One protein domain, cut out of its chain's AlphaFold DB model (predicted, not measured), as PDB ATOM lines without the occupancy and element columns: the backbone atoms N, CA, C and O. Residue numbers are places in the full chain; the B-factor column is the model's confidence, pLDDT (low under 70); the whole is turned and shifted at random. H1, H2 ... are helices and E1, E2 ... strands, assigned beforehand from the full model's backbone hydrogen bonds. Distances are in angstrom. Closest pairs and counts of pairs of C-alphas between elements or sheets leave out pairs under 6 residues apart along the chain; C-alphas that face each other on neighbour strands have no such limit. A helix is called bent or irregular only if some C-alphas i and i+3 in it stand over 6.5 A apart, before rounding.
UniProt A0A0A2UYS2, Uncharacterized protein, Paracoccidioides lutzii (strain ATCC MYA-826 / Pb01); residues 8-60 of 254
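AT A GLANCE: This is residues 8 to 60 of the 254 residues of an uncharacterized protein of Paracoccidioides lutzii (strain ATCC MYA-826 / Pb01) (UniProt A0A0A2UYS2). Helix H1 sits in the crook of a bent frame made by helix H2 and a two-strand hairpin, E1 and E2. The printed part has 53 residues, with H1, H2, E1 and E2 in that order; the sheet is antiparallel and the class is mixed, helices and strands. The whole is compact, radius of gyration of the C-alphas 10.6 A, spanning 30 by 26 by 19 A.

HOW THE PARTS SIT: H1, residues 15 to 23, touches H2, residues 31 to 40, about perpendicular at 84 degrees; their closest C-alphas, Val 22 and Gln 34, are 5.9 A apart. E1, residues 42 to 46, and E2, residues 49 to 54, form an antiparallel hairpin, with N 44 and O 51 at 3.0 A, within hydrogen-bond range. The closest C-alphas of H1 and E1, Leu 23 and Leu 43, are 6.5 A apart. In H1 and H2 every O i to N i+4 pair is within hydrogen-bond range.

IN THESE COORDINATES: H1 begins at C-alpha 15 (-11.980, 16.936, -53.291) and is 12.3 A long; H2 is 14.1 A, E1 12.0 A. E2, 15.5 A, ends at C-alpha 54 (-18.295, 3.346, -50.479).

THE WHOLE: The printed part has no cut and no long link. Residues 8 to 13 and 25 to 26 have pLDDT under 70.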
ATOM      1  N   VAL A   8       0.979  16.565 -51.459       36.45
ATOM      2  CA  VAL A   8       0.322  16.934 -52.729       36.45
ATOM      3  C   VAL A   8      -0.947  16.106 -52.974       36.45
ATOM      4  O   VAL A   8      -1.920  16.624 -53.511       36.45
ATOM      5  N   LEU A   9      -0.986  14.852 -52.508       43.08
ATOM      6  CA  LEU A   9      -2.163  13.969 -52.617       43.08
ATOM      7  C   LEU A   9      -3.097  14.028 -51.392       43.08
ATOM      8  O   LEU A   9      -4.210  13.500 -51.441       43.08
ATOM      9  N   ASP A  10      -2.638  14.656 -50.309       50.01
ATOM     10  CA  ASP A  10      -3.408  14.962 -49.095       50.01
ATOM     11  C   ASP A  10      -3.758  16.457 -48.986       50.01
ATOM     12  O   ASP A  10      -4.269  16.902 -47.958       50.01
ATOM     13  N   SER A  11      -3.500  17.247 -50.034       50.54
ATOM     14  CA  SER A  11      -3.874  18.659 -50.051       50.54
ATOM     15  C   SER A  11      -5.392  18.788 -49.954       50.54
ATOM     16  O   SER A  11      -6.127  18.209 -50.762       50.54
ATOM     17  N   THR A  12      -5.859  19.597 -49.000       59.82
ATOM     18  CA  THR A  12      -7.266  20.010 -48.869       59.82
ATOM     19  C   THR A  12      -7.779  20.738 -50.113       59.82
ATOM     20  O   THR A  12      -8.980  20.931 -50.243       59.82
ATOM     21  N   ALA A  13      -6.897  21.110 -51.048       64.46
ATOM     22  CA  ALA A  13      -7.283  21.636 -52.353       64.46
ATOM     23  C   ALA A  13      -7.980  20.588 -53.241       64.46
ATOM     24  O   ALA A  13      -8.761  20.954 -54.114       64.46
ATOM     25  N   THR A  14      -7.721  19.294 -53.027       72.16
ATOM     26  CA  THR A  14      -8.393  18.218 -53.773       72.16
ATOM     27  C   THR A  14      -9.695  17.821 -53.083       72.16
ATOM     28  O   THR A  14      -9.775  17.795 -51.852       72.16
ATOM     29  N   MET A  15     -10.715  17.431 -53.853       75.59
ATOM     30  CA  MET A  15     -11.980  16.936 -53.291       75.59
ATOM     31  C   MET A  15     -11.763  15.736 -52.353       75.59
ATOM     32  O   MET A  15     -12.361  15.659 -51.281       75.59
ATOM     33  N   ALA A  16     -10.842  14.833 -52.706       77.32
ATOM     34  CA  ALA A  16     -10.448  13.723 -51.843       77.32
ATOM     35  C   ALA A  16      -9.833  14.208 -50.518       77.32
ATOM     36  O   ALA A  16     -10.171  13.680 -49.459       77.32
ATOM     37  N   GLY A  17      -8.982  15.235 -50.560       78.79
ATOM     38  CA  GLY A  17      -8.453  15.895 -49.368       78.79
ATOM     39  C   GLY A  17      -9.563  16.461 -48.484       78.79
ATOM     40  O   GLY A  17      -9.611  16.137 -47.300       78.79
ATOM     41  N   ARG A  18     -10.518  17.208 -49.060       81.84
ATOM     42  CA  ARG A  18     -11.676  17.766 -48.326       81.84
ATOM     43  C   ARG A  18     -12.527  16.681 -47.672       81.84
ATOM     44  O   ARG A  18     -12.855  16.786 -46.491       81.84
ATOM     45  N   ILE A  19     -12.837  15.605 -48.401       82.73
ATOM     46  CA  ILE A  19     -13.588  14.461 -47.863       82.73
ATOM     47  C   ILE A  19     -12.818  13.810 -46.704       82.73
ATOM     48  O   ILE A  19     -13.413  13.536 -45.662       82.73
ATOM     49  N   ARG A  20     -11.497  13.600 -46.831       82.95
ATOM     50  CA  ARG A  20     -10.667  13.071 -45.729       82.95
ATOM     51  C   ARG A  20     -10.689  13.993 -44.510       82.95
ATOM     52  O   ARG A  20     -10.826  13.496 -43.396       82.95
ATOM     53  N   THR A  21     -10.602  15.310 -44.704       83.50
ATOM     54  CA  THR A  21     -10.692  16.298 -43.617       83.50
ATOM     55  C   THR A  21     -12.035  16.218 -42.898       83.50
ATOM     56  O   THR A  21     -12.073  16.209 -41.671       83.50
ATOM     57  N   VAL A  22     -13.134  16.097 -43.644       84.18
ATOM     58  CA  VAL A  22     -14.496  16.004 -43.099       84.18
ATOM     59  C   VAL A  22     -14.774  14.703 -42.357       84.18
ATOM     60  O   VAL A  22     -15.482  14.710 -41.350       84.18
ATOM     61  N   LEU A  23     -14.238  13.588 -42.851       82.69
ATOM     62  CA  LEU A  23     -14.346  12.286 -42.188       82.69
ATOM     63  C   LEU A  23     -13.364  12.142 -41.012       82.69
ATOM     64  O   LEU A  23     -13.477  11.197 -40.234       82.69
ATOM     65  N   GLY A  24     -12.407  13.063 -40.885       78.39
ATOM     66  CA  GLY A  24     -11.489  13.166 -39.757       78.39
ATOM     67  C   GLY A  24     -12.107  13.838 -38.520       78.39
ATOM     68  O   GLY A  24     -13.252  14.286 -38.535       78.39
ATOM     69  N   PRO A  25     -11.346  13.937 -37.414       69.36
ATOM     70  CA  PRO A  25     -11.874  14.377 -36.121       69.36
ATOM     71  C   PRO A  25     -12.216  15.877 -36.026       69.36
ATOM     72  O   PRO A  25     -12.828  16.279 -35.039       69.36
ATOM     73  N   ARG A  26     -11.814  16.725 -36.988       66.55
ATOM     74  CA  ARG A  26     -12.033  18.187 -36.958       66.55
ATOM     75  C   ARG A  26     -12.114  18.755 -38.374       66.55
ATOM     76  O   ARG A  26     -11.150  18.646 -39.125       66.55
ATOM     77  N   THR A  27     -13.225  19.402 -38.716       71.09
ATOM     78  CA  THR A  27     -13.405  20.061 -40.016       71.09
ATOM     79  C   THR A  27     -14.076  21.425 -39.863       71.09
ATOM     80  O   THR A  27     -14.938  21.599 -39.004       71.09
ATOM     81  N   ALA A  28     -13.649  22.380 -40.691       76.74
ATOM     82  CA  ALA A  28     -14.226  23.721 -40.823       76.74
ATOM     83  C   ALA A  28     -15.168  23.839 -42.041       76.74
ATOM     84  O   ALA A  28     -15.578  24.936 -42.406       76.74
ATOM     85  N   GLU A  29     -15.486  22.719 -42.695       80.45
ATOM     86  CA  GLU A  29     -16.388  22.672 -43.850       80.45
ATOM     87  C   GLU A  29     -17.862  22.813 -43.435       80.45
ATOM     88  O   GLU A  29     -18.219  22.579 -42.275       80.45
ATOM     89  N   SER A  30     -18.738  23.149 -44.387       84.12
ATOM     90  CA  SER A  30     -20.157  23.401 -44.102       84.12
ATOM     91  C   SER A  30     -20.883  22.163 -43.531       84.12
ATOM     92  O   SER A  30     -20.558  21.032 -43.916       84.12
ATOM     93  N   PRO A  31     -21.881  22.323 -42.636       85.61
ATOM     94  CA  PRO A  31     -22.645  21.202 -42.076       85.61
ATOM     95  C   PRO A  31     -23.302  20.308 -43.137       85.61
ATOM     96  O   PRO A  31     -23.365  19.091 -42.964       85.61
ATOM     97  N   GLU A  32     -23.746  20.887 -44.253       82.67
ATOM     98  CA  GLU A  32     -24.350  20.167 -45.379       82.67
ATOM     99  C   GLU A  32     -23.319  19.265 -46.055       82.67
ATOM    100  O   GLU A  32     -23.587  18.086 -46.297       82.67
ATOM    101  N   PHE A  33     -22.115  19.791 -46.304       82.06
ATOM    102  CA  PHE A  33     -21.015  19.017 -46.870       82.06
ATOM    103  C   PHE A  33     -20.569  17.913 -45.908       82.06
ATOM    104  O   PHE A  33     -20.358  16.775 -46.324       82.06
ATOM    105  N   GLN A  34     -20.520  18.201 -44.605       84.00
ATOM    106  CA  GLN A  34     -20.227  17.195 -43.584       84.00
ATOM    107  C   GLN A  34     -21.247  16.061 -43.562       84.00
ATOM    108  O   GLN A  34     -20.868  14.885 -43.546       84.00
ATOM    109  N   HIS A  35     -22.535  16.406 -43.552       83.67
ATOM    110  CA  HIS A  35     -23.618  15.431 -43.569       83.67
ATOM    111  C   HIS A  35     -23.569  14.588 -44.847       83.67
ATOM    112  O   HIS A  35     -23.648  13.362 -44.781       83.67
ATOM    113  N   TRP A  36     -23.353  15.228 -45.997       84.75
ATOM    114  CA  TRP A  36     -23.197  14.548 -47.275       84.75
ATOM    115  C   TRP A  36     -22.011  13.576 -47.284       84.75
ATOM    116  O   TRP A  36     -22.195  12.403 -47.610       84.75
ATOM    117  N   CYS A  37     -20.813  14.008 -46.874       85.47
ATOM    118  CA  CYS A  37     -19.638  13.138 -46.851       85.47
ATOM    119  C   CYS A  37     -19.828  11.938 -45.920       85.47
ATOM    120  O   CYS A  37     -19.501  10.823 -46.312       85.47
ATOM    121  N   LYS A  38     -20.377  12.149 -44.716       86.31
ATOM    122  CA  LYS A  38     -20.644  11.069 -43.748       86.31
ATOM    123  C   LYS A  38     -21.712  10.094 -44.244       86.31
ATOM    124  O   LYS A  38     -21.645   8.912 -43.926       86.31
ATOM    125  N   LYS A  39     -22.688  10.582 -45.015       86.45
ATOM    126  CA  LYS A  39     -23.728   9.752 -45.633       86.45
ATOM    127  C   LYS A  39     -23.183   8.923 -46.797       86.45
ATOM    128  O   LYS A  39     -23.562   7.767 -46.945       86.45
ATOM    129  N   MET A  40     -22.325   9.509 -47.629       81.37
ATOM    130  CA  MET A  40     -21.897   8.897 -48.892       81.37
ATOM    131  C   MET A  40     -20.606   8.085 -48.789       81.37
ATOM    132  O   MET A  40     -20.394   7.170 -49.589       81.37
ATOM    133  N   PHE A  41     -19.734   8.421 -47.840       88.29
ATOM    134  CA  PHE A  41     -18.387   7.879 -47.761       88.29
ATOM    135  C   PHE A  41     -18.044   7.392 -46.361       88.29
ATOM    136  O   PHE A  41     -18.497   7.904 -45.342       88.29
ATOM    137  N   THR A  42     -17.149   6.418 -46.332       87.40
ATOM    138  CA  THR A  42     -16.520   5.900 -45.122       87.40
ATOM    139  C   THR A  42     -15.015   5.998 -45.283       87.40
ATOM    140  O   THR A  42     -14.490   5.801 -46.378       87.40
ATOM    141  N   LEU A  43     -14.302   6.305 -44.206       85.91
ATOM    142  CA  LEU A  43     -12.847   6.257 -44.209       85.91
ATOM    143  C   LEU A  43     -12.419   4.897 -43.657       85.91
ATOM    144  O   LEU A  43     -12.796   4.540 -42.542       85.91
ATOM    145  N   LYS A  44     -11.653   4.127 -44.431       85.93
ATOM    146  CA  LYS A  44     -11.085   2.851 -43.977       85.93
ATOM    147  C   LYS A  44      -9.571   2.889 -44.078       85.93
ATOM    148  O   LYS A  44      -9.029   3.384 -45.062       85.93
ATOM    149  N   SER A  45      -8.897   2.344 -43.071       83.56
ATOM    150  CA  SER A  45      -7.463   2.080 -43.147       83.56
ATOM    151  C   SER A  45      -7.257   0.744 -43.855       83.56
ATOM    152  O   SER A  45      -7.630  -0.300 -43.324       83.56
ATOM    153  N   ILE A  46      -6.722   0.779 -45.072       77.61
ATOM    154  CA  ILE A  46      -6.367  -0.403 -45.863       77.61
ATOM    155  C   ILE A  46      -4.869  -0.290 -46.143       77.61
ATOM    156  O   ILE A  46      -4.428   0.721 -46.687       77.61
ATOM    157  N   ASN A  47      -4.077  -1.289 -45.745       75.66
ATOM    158  CA  ASN A  47      -2.613  -1.305 -45.904       75.66
ATOM    159  C   ASN A  47      -1.926  -0.034 -45.361       75.66
ATOM    160  O   ASN A  47      -1.124   0.597 -46.047       75.66
ATOM    161  N   ASN A  48      -2.292   0.396 -44.150       77.35
ATOM    162  CA  ASN A  48      -1.800   1.627 -43.509       77.35
ATOM    163  C   ASN A  48      -2.085   2.925 -44.297       77.35
ATOM    164  O   ASN A  48      -1.473   3.962 -44.031       77.35
ATOM    165  N   GLN A  49      -3.030   2.896 -45.245       75.87
ATOM    166  CA  GLN A  49      -3.503   4.064 -45.984       75.87
ATOM    167  C   GLN A  49      -4.980   4.326 -45.688       75.87
ATOM    168  O   GLN A  49      -5.822   3.437 -45.797       75.87
ATOM    169  N   LEU A  50      -5.308   5.575 -45.351       80.13
ATOM    170  CA  LEU A  50      -6.689   6.017 -45.169       80.13
ATOM    171  C   LEU A  50      -7.342   6.259 -46.538       80.13
ATOM    172  O   LEU A  50      -7.090   7.267 -47.207       80.13
ATOM    173  N   LEU A  51      -8.182   5.314 -46.957       83.44
ATOM    174  CA  LEU A  51      -8.894   5.338 -48.230       83.44
ATOM    175  C   LEU A  51     -10.357   5.743 -48.036       83.44
ATOM    176  O   LEU A  51     -11.031   5.297 -47.104       83.44
ATOM    177  N   ILE A  52     -10.851   6.571 -48.956       85.95
ATOM    178  CA  ILE A  52     -12.267   6.932 -49.048       85.95
ATOM    179  C   ILE A  52     -12.986   5.764 -49.716       85.95
ATOM    180  O   ILE A  52     -12.642   5.383 -50.836       85.95
ATOM    181  N   CYS A  53     -13.960   5.188 -49.027       86.28
ATOM    182  CA  CYS A  53     -14.658   3.981 -49.441       86.28
ATOM    183  C   CYS A  53     -16.172   4.200 -49.496       86.28
ATOM    184  O   CYS A  53     -16.737   4.904 -48.656       86.28
ATOM    185  N   ARG A  54     -16.836   3.506 -50.421       85.73
ATOM    186  CA  ARG A  54     -18.295   3.346 -50.479       85.73
ATOM    187  C   ARG A  54     -18.620   1.868 -50.663       85.73
ATOM    188  O   ARG A  54     -17.938   1.178 -51.414       85.73
ATOM    189  N   GLU A  55     -19.610   1.371 -49.921       85.54
ATOM    190  CA  GLU A  55     -20.015  -0.050 -49.952       85.54
ATOM    191  C   GLU A  55     -18.826  -1.013 -49.731       85.54
ATOM    192  O   GLU A  55     -18.719  -2.081 -50.322       85.54
ATOM    193  N   GLY A  56     -17.873  -0.600 -48.887       85.03
ATOM    194  CA  GLY A  56     -16.670  -1.374 -48.576       85.03
ATOM    195  C   GLY A  56     -15.563  -1.343 -49.632       85.03
ATOM    196  O   GLY A  56     -14.473  -1.820 -49.324       85.03
ATOM    197  N   LYS A  57     -15.790  -0.740 -50.806       87.33
ATOM    198  CA  LYS A  57     -14.788  -0.598 -51.872       87.33
ATOM    199  C   LYS A  57     -14.179   0.812 -51.890       87.33
ATOM    200  O   LYS A  57     -14.916   1.785 -51.705       87.33
ATOM    201  N   PRO A  58     -12.863   0.967 -52.121       87.40
ATOM    202  CA  PRO A  58     -12.240   2.270 -52.324       87.40
ATOM    203  C   PRO A  58     -12.797   2.976 -53.564       87.40
ATOM    204  O   PRO A  58     -12.992   2.366 -54.614       87.40
ATOM    205  N   ILE A  59     -13.009   4.284 -53.464       86.85
ATOM    206  CA  ILE A  59     -13.371   5.128 -54.604       86.85
ATOM    207  C   ILE A  59     -12.099   5.511 -55.359       86.85
ATOM    208  O   ILE A  59     -11.108   5.942 -54.762       86.85
ATOM    209  N   ALA A  60     -12.130   5.368 -56.681       85.16
ATOM    210  CA  ALA A  60     -11.055   5.841 -57.537       85.16
ATOM    211  C   ALA A  60     -11.051   7.377 -57.569       85.16
ATOM    212  O   ALA A  60     -11.994   8.003 -58.046       85.16
TER     213      ALA A  60